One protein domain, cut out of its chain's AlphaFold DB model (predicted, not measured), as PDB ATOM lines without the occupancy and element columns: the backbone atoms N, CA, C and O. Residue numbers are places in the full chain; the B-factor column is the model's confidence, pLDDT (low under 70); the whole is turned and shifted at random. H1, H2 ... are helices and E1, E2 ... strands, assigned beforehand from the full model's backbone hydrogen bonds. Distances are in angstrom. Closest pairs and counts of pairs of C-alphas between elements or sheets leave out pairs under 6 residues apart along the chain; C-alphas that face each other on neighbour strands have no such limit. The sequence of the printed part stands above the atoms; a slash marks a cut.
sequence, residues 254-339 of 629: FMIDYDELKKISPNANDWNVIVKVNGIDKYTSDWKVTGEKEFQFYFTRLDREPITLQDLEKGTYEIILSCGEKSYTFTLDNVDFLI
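This is residues 254 to 339 of the 629 residues of an uncharacterized protein of Thermosipho africanus H17ap60334 (UniProt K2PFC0). One antiparallel sheet of six strands is curled into an open trough, like part of a barrel that does not close, and the short helix H1 sits at one end of it. The long link of residues 302 to 314 lies at the other end, and the two edges of the trough, E1 and E6, stay apart. The printed part has 86 residues, with the named elements E1, H1, E2, E3, E4, E5 and E6 in that order, and the sheet runs E1, E4, E3, E2, E5, E6. The class is mostly strand, and the whole is compact, with a radius of gyration of the C-alphas of 13.1 A and an elongated outline of 36 by 23 by 23 A.

E1, residues 254 to 256, begins at C-alpha 254 at (174.662, 184.055, 171.749). H1 is residues 259 to 264. E2, residues 272 to 277, is 16.9 A long. E3, residues 280 to 290, is the longest strand by residues at 27.4 A, and it bends by 61 degrees at residue 287. E4, residues 295 to 301, is 19.7 A long. E5, residues 315 to 323, is 26.2 A long, and E6, residues 326 to 335, is 26.1 A long and ends at C-alpha 335 at (174.067, 182.178, 185.388).

The edge strand E1 is antiparallel to E4 at 158 degrees, with N 254 and O 297 2.9 A apart. E4 is antiparallel to E3, with N 296 and O 289 at 2.9 A, and the two form a hairpin. E3 and E2 are also a hairpin, with N 280 and O 277 at 3.0 A. E2, E3 and E4 make a meander, each strand the antiparallel neighbour of the one before. With E5 they form a Greek key, in which the first strand, E2, is the antiparallel neighbour of the fourth: N 274 and O 320 are 3.0 A apart. E5 and the edge strand E6 form a hairpin at 166 degrees, with N 319 and O 330 at 2.8 A. H1 only grazes the sheet, with its residues 261 to 264; the closest C-alphas of H1 and E5, those of Ile 264 and Cys 323, are 7.8 A apart. In H1 every O i to N i+4 pair is within hydrogen-bond range.

The C-alphas farthest apart, those of Lys 263 and Gln 310, are separated by 37.5 A. The sheet is strongly twisted. The printed part has no cut, and the link from E4 to E5 is long, with 13 residues. The mean pLDDT of the printed part is 73.6; 34 residues are under 70, among them 254 to 260, 289 to 297 and 330 to 339.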
ATOM      1  N   PHE A 254     176.000 183.492 171.635       59.75
ATOM      2  CA  PHE A 254     174.662 184.055 171.749       59.75
ATOM      3  C   PHE A 254     173.997 184.061 170.379       59.75
ATOM      4  O   PHE A 254     174.560 184.617 169.431       59.75
ATOM      5  N   MET A 255     172.820 183.446 170.275       58.81
ATOM      6  CA  MET A 255     172.049 183.395 169.038       58.81
ATOM      7  C   MET A 255     170.753 184.192 169.196       58.81
ATOM      8  O   MET A 255     170.121 184.201 170.247       58.81
ATOM      9  N   ILE A 256     170.373 184.923 168.156       60.25
ATOM     10  CA  ILE A 256     169.173 185.757 168.180       60.25
ATOM     11  C   ILE A 256     168.509 185.751 166.805       60.25
ATOM     12  O   ILE A 256     169.075 186.240 165.823       60.25
ATOM     13  N   ASP A 257     167.307 185.186 166.724       60.84
ATOM     14  CA  ASP A 257     166.413 185.353 165.582       60.84
ATOM     15  C   ASP A 257     165.523 186.556 165.908       60.84
ATOM     16  O   ASP A 257     164.643 186.491 166.746       60.84
ATOM     17  N   TYR A 258     165.852 187.736 165.376       61.47
ATOM     18  CA  TYR A 258     165.103 188.951 165.706       61.47
ATOM     19  C   TYR A 258     164.980 189.854 164.487       61.47
ATOM     20  O   TYR A 258     165.887 190.615 164.115       61.47
ATOM     21  N   ASP A 259     163.816 189.772 163.850       67.06
ATOM     22  CA  ASP A 259     163.488 190.490 162.620       67.06
ATOM     23  C   ASP A 259     163.653 192.012 162.753       67.06
ATOM     24  O   ASP A 259     164.052 192.691 161.805       67.06
ATOM     25  N   GLU A 260     163.399 192.578 163.933       64.88
ATOM     26  CA  GLU A 260     163.581 194.011 164.198       64.88
ATOM     27  C   GLU A 260     165.063 194.441 164.205       64.88
ATOM     28  O   GLU A 260     165.387 195.551 163.771       64.88
ATOM     29  N   LEU A 261     165.995 193.562 164.599       70.19
ATOM     30  CA  LEU A 261     167.439 193.819 164.524       70.19
ATOM     31  C   LEU A 261     167.854 193.823 163.049       70.19
ATOM     32  O   LEU A 261     168.530 194.757 162.611       70.19
ATOM     33  N   LYS A 262     167.360 192.863 162.253       71.56
ATOM     34  CA  LYS A 262     167.602 192.800 160.798       71.56
ATOM     35  C   LYS A 262     167.083 194.033 160.053       71.56
ATOM     36  O   LYS A 262     167.706 194.465 159.084       71.56
ATOM     37  N   LYS A 263     165.972 194.633 160.504       78.00
ATOM     38  CA  LYS A 263     165.453 195.905 159.955       78.00
ATOM     39  C   LYS A 263     166.394 197.085 160.212       78.00
ATOM     40  O   LYS A 263     166.389 198.036 159.430       78.00
ATOM     41  N   ILE A 264     167.167 197.053 161.300       80.12
ATOM     42  CA  ILE A 264     168.134 198.104 161.659       80.12
ATOM     43  C   ILE A 264     169.449 197.893 160.915       80.12
ATOM     44  O   ILE A 264     169.900 198.799 160.215       80.12
ATOM     45  N   SER A 265     170.039 196.705 161.050       80.69
ATOM     46  CA  SER A 265     171.113 196.245 160.180       80.69
ATOM     47  C   SER A 265     170.968 194.745 159.912       80.69
ATOM     48  O   SER A 265     170.944 193.957 160.861       80.69
ATOM     49  N   PRO A 266     170.943 194.329 158.632       78.88
ATOM     50  CA  PRO A 266     170.896 192.924 158.258       78.88
ATOM     51  C   PRO A 266     172.254 192.215 158.398       78.88
ATOM     52  O   PRO A 266     172.320 191.020 158.140       78.88
ATOM     53  N   ASN A 267     173.337 192.917 158.756       78.81
ATOM     54  CA  ASN A 267     174.676 192.340 158.885       78.81
ATOM     55  C   ASN A 267     175.115 192.329 160.353       78.81
ATOM     56  O   ASN A 267     175.268 193.384 160.970       78.81
ATOM     57  N   ALA A 268     175.403 191.139 160.891       71.06
ATOM     58  CA  ALA A 268     175.861 190.968 162.273       71.06
ATOM     59  C   ALA A 268     177.097 191.823 162.603       71.06
ATOM     60  O   ALA A 268     177.272 192.263 163.736       71.06
ATOM     61  N   ASN A 269     177.954 192.084 161.609       82.50
ATOM     62  CA  ASN A 269     179.197 192.833 161.795       82.50
ATOM     63  C   ASN A 269     178.994 194.320 162.108       82.50
ATOM     64  O   ASN A 269     179.909 194.943 162.646       82.50
ATOM     65  N   ASP A 270     177.817 194.875 161.818       84.69
ATOM     66  CA  ASP A 270     177.501 196.273 162.131       84.69
ATOM     67  C   ASP A 270     177.148 196.468 163.615       84.69
ATOM     68  O   ASP A 270     177.158 197.592 164.122       84.69
ATOM     69  N   TRP A 271     176.856 195.374 164.326       83.56
ATOM     70  CA  TRP A 271     176.517 195.384 165.741       83.56
ATOM     71  C   TRP A 271     177.773 195.340 166.600       83.56
ATOM     72  O   TRP A 271     178.605 194.444 166.470       83.56
ATOM     73  N   ASN A 272     177.905 196.277 167.530       89.19
ATOM     74  CA  ASN A 272     178.859 196.187 168.623       89.19
ATOM     75  C   ASN A 272     178.228 195.436 169.799       89.19
ATOM     76  O   ASN A 272     177.090 195.726 170.175       89.19
ATOM     77  N   VAL A 273     178.975 194.489 170.370       84.81
ATOM     78  CA  VAL A 273     178.490 193.589 171.420       84.81
ATOM     79  C   VAL A 273     179.405 193.676 172.626       84.81
ATOM     80  O   VAL A 273     180.617 193.488 172.502       84.81
ATOM     81  N   ILE A 274     178.820 193.960 173.785       90.94
ATOM     82  CA  ILE A 274     179.503 193.960 175.079       90.94
ATOM     83  C   ILE A 274     178.715 193.056 176.013       90.94
ATOM     84  O   ILE A 274     177.494 193.163 176.082       90.94
ATOM     85  N   VAL A 275     179.415 192.193 176.739       83.06
ATOM     86  CA  VAL A 275     178.830 191.380 177.803       83.06
ATOM     87  C   VAL A 275     179.366 191.867 179.135       83.06
ATOM     88  O   VAL A 275     180.586 191.919 179.339       83.06
ATOM     89  N   LYS A 276     178.453 192.201 180.041       89.38
ATOM     90  CA  LYS A 276     178.764 192.488 181.434       89.38
ATOM     91  C   LYS A 276     178.475 191.275 182.287       89.38
ATOM     92  O   LYS A 276     177.454 190.632 182.091       89.38
ATOM     93  N   VAL A 277     179.338 191.013 183.259       84.06
ATOM     94  CA  VAL A 277     179.081 190.043 184.323       84.06
ATOM     95  C   VAL A 277     179.079 190.787 185.641       84.06
ATOM     96  O   VAL A 277     180.034 191.502 185.955       84.06
ATOM     97  N   ASN A 278     177.988 190.669 186.392       86.19
ATOM     98  CA  ASN A 278     177.766 191.385 187.645       86.19
ATOM     99  C   ASN A 278     177.984 192.907 187.493       86.19
ATOM    100  O   ASN A 278     178.587 193.560 188.347       86.19
ATOM    101  N   GLY A 279     177.533 193.465 186.361       87.69
ATOM    102  CA  GLY A 279     177.656 194.884 186.016       87.69
ATOM    103  C   GLY A 279     179.039 195.333 185.523       87.69
ATOM    104  O   GLY A 279     179.243 196.528 185.299       87.69
ATOM    105  N   ILE A 280     179.993 194.414 185.346       92.25
ATOM    106  CA  ILE A 280     181.360 194.704 184.893       92.25
ATOM    107  C   ILE A 280     181.536 194.207 183.458       92.25
ATOM    108  O   ILE A 280     181.304 193.032 183.206       92.25
ATOM    109  N   ASP A 281     181.998 195.053 182.534       93.56
ATOM    110  CA  ASP A 281     182.340 194.634 181.167       93.56
ATOM    111  C   ASP A 281     183.416 193.528 181.203       93.56
ATOM    112  O   ASP A 281     184.494 193.715 181.777       93.56
ATOM    113  N   LYS A 282     183.134 192.376 180.587       88.19
ATOM    114  CA  LYS A 282     184.016 191.193 180.604       88.19
ATOM    115  C   LYS A 282     184.316 190.640 179.223       88.19
ATOM    116  O   LYS A 282     185.462 190.271 178.955       88.19
ATOM    117  N   TYR A 283     183.311 190.607 178.351       84.38
ATOM    118  CA  TYR A 283     183.433 189.985 177.035       84.38
ATOM    119  C   TYR A 283     182.959 190.911 175.920       84.38
ATOM    120  O   TYR A 283     182.177 191.841 176.128       84.38
ATOM    121  N   THR A 284     183.436 190.636 174.717       89.25
ATOM    122  CA  THR A 284     182.960 191.235 173.472       89.25
ATOM    123  C   THR A 284     182.799 190.142 172.422       89.25
ATOM    124  O   THR A 284     183.099 188.986 172.690       89.25
ATOM    125  N   SER A 285     182.300 190.483 171.238       78.50
ATOM    126  CA  SER A 285     182.217 189.544 170.123       78.50
ATOM    127  C   SER A 285     183.073 190.027 168.962       78.50
ATOM    128  O   SER A 285     182.780 191.062 168.355       78.50
ATOM    129  N   ASP A 286     184.118 189.260 168.648       68.50
ATOM    130  CA  ASP A 286     184.984 189.488 167.485       68.50
ATOM    131  C   ASP A 286     184.532 188.680 166.258       68.50
ATOM    132  O   ASP A 286     184.782 189.094 165.124       68.50
ATOM    133  N   TRP A 287     183.840 187.553 166.465       57.94
ATOM    134  CA  TRP A 287     183.321 186.717 165.385       57.94
ATOM    135  C   TRP A 287     181.795 186.670 165.409       57.94
ATOM    136  O   TRP A 287     181.178 186.355 166.427       57.94
ATOM    137  N   LYS A 288     181.190 187.035 164.274       74.38
ATOM    138  CA  LYS A 288     179.748 187.232 164.125       74.38
ATOM    139  C   LYS A 288     179.291 186.620 162.816       74.38
ATOM    140  O   LYS A 288     179.882 186.885 161.767       74.38
ATOM    141  N   VAL A 289     178.235 185.822 162.872       62.59
ATOM    142  CA  VAL A 289     177.679 185.137 161.704       62.59
ATOM    143  C   VAL A 289     176.244 185.602 161.502       62.59
ATOM    144  O   VAL A 289     175.485 185.764 162.452       62.59
ATOM    145  N   THR A 290     175.886 185.861 160.246       65.69
ATOM    146  CA  THR A 290     174.494 186.073 159.835       65.69
ATOM    147  C   THR A 290     174.034 184.807 159.126       65.69
ATOM    148  O   THR A 290     174.573 184.472 158.071       65.69
ATOM    149  N   GLY A 291     173.083 184.093 159.718       59.69
ATOM    150  CA  GLY A 291     172.356 183.005 159.073       59.69
ATOM    151  C   GLY A 291     171.143 183.524 158.299       59.69
ATOM    152  O   GLY A 291     170.790 184.700 158.372       59.69
ATOM    153  N   GLU A 292     170.461 182.638 157.566       57.59
ATOM    154  CA  GLU A 292     169.208 183.003 156.881       57.59
ATOM    155  C   GLU A 292     168.134 183.475 157.878       57.59
ATOM    156  O   GLU A 292     167.352 184.385 157.582       57.59
ATOM    157  N   LYS A 293     168.125 182.900 159.086       57.56
ATOM    158  CA  LYS A 293     167.125 183.184 160.121       57.56
ATOM    159  C   LYS A 293     167.676 183.896 161.353       57.56
ATOM    160  O   LYS A 293     166.977 184.718 161.904       57.56
ATOM    161  N   GLU A 294     168.956 183.800 161.666       66.44
ATOM    162  CA  GLU A 294     169.467 184.248 162.970       66.44
ATOM    163  C   GLU A 294     170.793 185.010 162.877       66.44
ATOM    164  O   GLU A 294     171.537 184.892 161.899       66.44
ATOM    165  N   PHE A 295     171.110 185.781 163.912       59.50
ATOM    166  CA  PHE A 295     172.461 186.264 164.183       59.50
ATOM    167  C   PHE A 295     173.127 185.376 165.231       59.50
ATOM    168  O   PHE A 295     172.485 184.990 166.202       59.50
ATOM    169  N   GLN A 296     174.418 185.098 165.059       65.62
ATOM    170  CA  GLN A 296     175.231 184.370 166.033       65.62
ATOM    171  C   GLN A 296     176.442 185.217 166.429       65.62
ATOM    172  O   GLN A 296     177.173 185.704 165.559       65.62
ATOM    173  N   PHE A 297     176.670 185.376 167.730       64.62
ATOM    174  CA  PHE A 297     177.771 186.146 168.305       64.62
ATOM    175  C   PHE A 297     178.653 185.237 169.150       64.62
ATOM    176  O   PHE A 297     178.192 184.673 170.136       64.62
ATOM    177  N   TYR A 298     179.924 185.120 168.777       70.00
ATOM    178  CA  TYR A 298     180.920 184.339 169.507       70.00
ATOM    179  C   TYR A 298     181.722 185.280 170.396       70.00
ATOM    180  O   TYR A 298     182.221 186.300 169.903       70.00
ATOM    181  N   PHE A 299     181.822 184.967 171.686       74.06
ATOM    182  CA  PHE A 299     182.449 185.856 172.655       74.06
ATOM    183  C   PHE A 299     183.934 185.570 172.883       74.06
ATOM    184  O   PHE A 299     184.385 184.426 172.914       74.06
ATOM    185  N   THR A 300     184.679 186.650 173.082       78.00
ATOM    186  CA  THR A 300     186.084 186.704 173.490       78.00
ATOM    187  C   THR A 300     186.208 187.643 174.687       78.00
ATOM    188  O   THR A 300     185.325 188.465 174.954       78.00
ATOM    189  N   ARG A 301     187.306 187.547 175.438       82.81
ATOM    190  CA  ARG A 301     187.619 188.529 176.485       82.81
ATOM    191  C   ARG A 301     187.802 189.924 175.879       82.81
ATOM    192  O   ARG A 301     188.110 190.059 174.698       82.81
ATOM    193  N   LEU A 302     187.681 190.983 176.685       86.50
ATOM    194  CA  LEU A 302     187.900 192.364 176.207       86.50
ATOM    195  C   LEU A 302     189.302 192.612 175.620       86.50
ATOM    196  O   LEU A 302     189.472 193.514 174.801       86.50
ATOM    197  N   ASP A 303     190.307 191.836 176.031       85.06
ATOM    198  CA  ASP A 303     191.662 191.864 175.466       85.06
ATOM    199  C   ASP A 303     191.816 191.020 174.187       85.06
ATOM    200  O   ASP A 303     192.904 190.987 173.613       85.06
ATOM    201  N   ARG A 304     190.715 190.431 173.698       79.56
ATOM    202  CA  ARG A 304     190.603 189.578 172.504       79.56
ATOM    203  C   ARG A 304     191.297 188.224 172.599       79.56
ATOM    204  O   ARG A 304     191.491 187.562 171.582       79.56
ATOM    205  N   GLU A 305     191.637 187.797 173.807       78.38
ATOM    206  CA  GLU A 305     192.064 186.423 174.050       78.38
ATOM    207  C   GLU A 305     190.840 185.488 174.178       78.38
ATOM    208  O   GLU A 305     189.739 185.940 174.536       78.38
ATOM    209  N   PRO A 306     190.999 184.182 173.888       69.31
ATOM    210  CA  PRO A 306     189.964 183.185 174.147       69.31
ATOM    211  C   PRO A 306     189.526 183.192 175.619       69.31
ATOM    212  O   PRO A 306     190.348 183.371 176.517       69.31
ATOM    213  N   ILE A 307     188.230 182.990 175.866       67.75
ATOM    214  CA  ILE A 307     187.679 182.865 177.224       67.75
ATOM    215  C   ILE A 307     188.169 181.553 177.818       67.75
ATOM    216  O   ILE A 307     188.088 180.537 177.139       67.75
ATOM    217  N   THR A 308     188.641 181.552 179.060       69.31
ATOM    218  CA  THR A 308     189.024 180.327 179.770       69.31
ATOM    219  C   THR A 308     187.964 179.873 180.769       69.31
ATOM    220  O   THR A 308     187.091 180.651 181.153       69.31
ATOM    221  N   LEU A 309     188.038 178.628 181.247       61.88
ATOM    222  CA  LEU A 309     187.180 178.149 182.340       61.88
ATOM    223  C   LEU A 309     187.269 179.027 183.596       61.88
ATOM    224  O   LEU A 309     186.265 179.222 184.271       61.88
ATOM    225  N   GLN A 310     188.454 179.559 183.905       69.38
ATOM    226  CA  GLN A 310     188.678 180.432 185.060       69.38
ATOM    227  C   GLN A 310     188.092 181.834 184.872       69.38
ATOM    228  O   GLN A 310     187.929 182.556 185.854       69.38
ATOM    229  N   ASP A 311     187.804 182.230 183.631       72.94
ATOM    230  CA  ASP A 311     187.160 183.508 183.338       72.94
ATOM    231  C   ASP A 311     185.639 183.441 183.576       72.94
ATOM    232  O   ASP A 311     185.013 184.479 183.786       72.94
ATOM    233  N   LEU A 312     185.039 182.240 183.575       71.88
ATOM    234  CA  LEU A 312     183.610 182.054 183.825       71.88
ATOM    235  C   LEU A 312     183.273 182.341 185.293       71.88
ATOM    236  O   LEU A 312     183.792 181.704 186.210       71.88
ATOM    237  N   GLU A 313     182.361 183.281 185.514       74.50
ATOM    238  CA  GLU A 313     181.927 183.698 186.843       74.50
ATOM    239  C   GLU A 313     180.444 183.389 187.011       74.50
ATOM    240  O   GLU A 313     179.643 183.610 186.108       74.50
ATOM    241  N   LYS A 314     180.055 182.929 188.200       71.69
ATOM    242  CA  LYS A 314     178.641 182.878 188.557       71.69
ATOM    243  C   LYS A 314     178.091 184.299 188.695       71.69
ATOM    244  O   LYS A 314     178.720 185.146 189.341       71.69
ATOM    245  N   GLY A 315     176.900 184.560 188.163       69.62
ATOM    246  CA  GLY A 315     176.201 185.823 188.400       69.62
ATOM    247  C   GLY A 315     175.315 186.294 187.256       69.62
ATOM    248  O   GLY A 315     174.899 185.508 186.412       69.62
ATOM    249  N   THR A 316     174.994 187.585 187.252       73.44
ATOM    250  CA  THR A 316     174.136 188.191 186.225       73.44
ATOM    251  C   THR A 316     174.952 188.563 184.994       73.44
ATOM    252  O   THR A 316     175.946 189.280 185.107       73.44
ATOM    253  N   TYR A 317     174.521 188.102 183.823       76.31
ATOM    254  CA  TYR A 317     175.097 188.399 182.519       76.31
ATOM    255  C   TYR A 317     174.185 189.373 181.766       76.31
ATOM    256  O   TYR A 317     173.034 189.057 181.489       76.31
ATOM    257  N   GLU A 318     174.700 190.546 181.402       78.25
ATOM    258  CA  GLU A 318     173.987 191.531 180.578       78.25
ATOM    259  C   GLU A 318     174.656 191.619 179.207       78.25
ATOM    260  O   GLU A 318     175.823 192.005 179.095       78.25
ATOM    261  N   ILE A 319     173.927 191.289 178.148       77.81
ATOM    262  CA  ILE A 319     174.420 191.318 176.772       77.81
ATOM    263  C   ILE A 319     173.856 192.547 176.085       77.81
ATOM    264  O   ILE A 319     172.652 192.708 175.933       77.81
ATOM    265  N   ILE A 320     174.747 193.444 175.686       84.75
ATOM    266  CA  ILE A 320     174.409 194.753 175.147       84.75
ATOM    267  C   ILE A 320     174.767 194.764 173.666       84.75
ATOM    268  O   ILE A 320     175.943 194.798 173.296       84.75
ATOM    269  N   LEU A 321     173.742 194.768 172.817       83.00
ATOM    270  CA  LEU A 321     173.864 194.968 171.377       83.00
ATOM    271  C   LEU A 321     173.690 196.456 171.066       83.00
ATOM    272  O   LEU A 321     172.753 197.096 171.547       83.00
ATOM    273  N   SER A 322     174.572 197.030 170.254       89.19
ATOM    274  CA  SER A 322     174.498 198.438 169.848       89.19
ATOM    275  C   SER A 322     174.828 198.622 168.368       89.19
ATOM    276  O   SER A 322     175.800 198.066 167.868       89.19
ATOM    277  N   CYS A 323     174.022 199.410 167.654       87.69
ATOM    278  CA  CYS A 323     174.238 199.763 166.249       87.69
ATOM    279  C   CYS A 323     173.832 201.228 166.033       87.69
ATOM    280  O   CYS A 323     172.647 201.579 166.028       87.69
ATOM    281  N   GLY A 324     174.827 202.106 165.875       88.19
ATOM    282  CA  GLY A 324     174.608 203.553 165.841       88.19
ATOM    283  C   GLY A 324     174.063 204.072 167.177       88.19
ATOM    284  O   GLY A 324     174.689 203.880 168.212       88.19
ATOM    285  N   GLU A 325     172.904 204.734 167.151       86.44
ATOM    286  CA  GLU A 325     172.234 205.263 168.355       86.44
ATOM    287  C   GLU A 325     171.286 204.256 169.026       86.44
ATOM    288  O   GLU A 325     170.780 204.521 170.116       86.44
ATOM    289  N   LYS A 326     171.009 203.111 168.386       83.00
ATOM    290  CA  LYS A 326     170.116 202.086 168.936       83.00
ATOM    291  C   LYS A 326     170.905 201.079 169.764       83.00
ATOM    292  O   LYS A 326     171.975 200.637 169.342       83.00
ATOM    293  N   SER A 327     170.349 200.680 170.905       84.19
ATOM    294  CA  SER A 327     170.909 199.629 171.750       84.19
ATOM    295  C   SER A 327     169.808 198.777 172.375       84.19
ATOM    296  O   SER A 327     168.733 199.290 172.678       84.19
ATOM    297  N   TYR A 328     170.104 197.493 172.545       75.94
ATOM    298  CA  TYR A 328     169.264 196.489 173.184       75.94
ATOM    299  C   TYR A 328     170.092 195.792 174.259       75.94
ATOM    300  O   TYR A 328     171.269 195.511 174.033       75.94
ATOM    301  N   THR A 329     169.494 195.557 175.423       76.12
ATOM    302  CA  THR A 329     170.132 194.846 176.536       76.12
ATOM    303  C   THR A 329     169.312 193.608 176.846       76.12
ATOM    304  O   THR A 329     168.102 193.720 177.016       76.12
ATOM    305  N   PHE A 330     169.988 192.467 176.887       64.69
ATOM    306  CA  PHE A 330     169.449 191.148 177.197       64.69
ATOM    307  C   PHE A 330     170.040 190.737 178.546       64.69
ATOM    308  O   PHE A 330     171.265 190.711 178.668       64.69
ATOM    309  N   THR A 331     169.214 190.462 179.556       62.00
ATOM    310  CA  THR A 331     169.694 190.156 180.920       62.00
ATOM    311  C   THR A 331     169.433 188.697 181.280       62.00
ATOM    312  O   THR A 331     168.347 188.184 181.035       62.00
ATOM    313  N   LEU A 332     170.436 188.038 181.862       59.91
ATOM    314  CA  LEU A 332     170.396 186.661 182.356       59.91
ATOM    315  C   LEU A 332     170.885 186.646 183.810       59.91
ATOM    316  O   LEU A 332     172.050 186.928 184.069       59.91
ATOM    317  N   ASP A 333     170.037 186.316 184.775       57.16
ATOM    318  CA  ASP A 333     170.350 186.430 186.210       57.16
ATOM    319  C   ASP A 333     170.875 185.151 186.883       57.16
ATOM    320  O   ASP A 333     170.257 184.106 186.831       57.16
ATOM    321  N   ASN A 334     171.955 185.190 187.665       55.88
ATOM    322  CA  ASN A 334     172.422 183.973 188.369       55.88
ATOM    323  C   ASN A 334     172.769 182.813 187.397       55.88
ATOM    324  O   ASN A 334     172.492 181.645 187.664       55.88
ATOM    325  N   VAL A 335     173.396 183.145 186.264       59.25
ATOM    326  CA  VAL A 335     174.067 182.178 185.388       59.25
ATOM    327  C   VAL A 335     175.177 181.498 186.184       59.25
ATOM    328  O   VAL A 335     175.934 182.158 186.894       59.25
ATOM    329  N   ASP A 336     175.284 180.182 186.057       59.03
ATOM    330  CA  ASP A 336     176.339 179.378 186.662       59.03
ATOM    331  C   ASP A 336     176.794 178.338 185.641       59.03
ATOM    332  O   ASP A 336     175.982 177.812 184.875       59.03
ATOM    333  N   PHE A 337     178.097 178.078 185.611       56.91
ATOM    334  CA  PHE A 337     178.709 177.183 184.641       56.91
ATOM    335  C   PHE A 337     179.230 175.952 185.369       56.91
ATOM    336  O   PHE A 337     180.182 176.013 186.141       56.91
ATOM    337  N   LEU A 338     178.683 174.792 185.014       50.25
ATOM    338  CA  LEU A 338     179.077 173.458 185.513       50.25
ATOM    339  C   LEU A 338     180.468 172.987 185.049       50.25
ATOM    340  O   LEU A 338     180.887 171.856 185.283       50.25
ATOM    341  N   ILE A 339     181.141 173.913 184.374       50.38
ATOM    342  CA  ILE A 339     182.357 173.894 183.585       50.38
ATOM    343  C   ILE A 339     183.654 173.477 184.263       50.38
ATOM    344  O   ILE A 339     184.676 173.284 183.603       50.38
TER     345      ILE A 339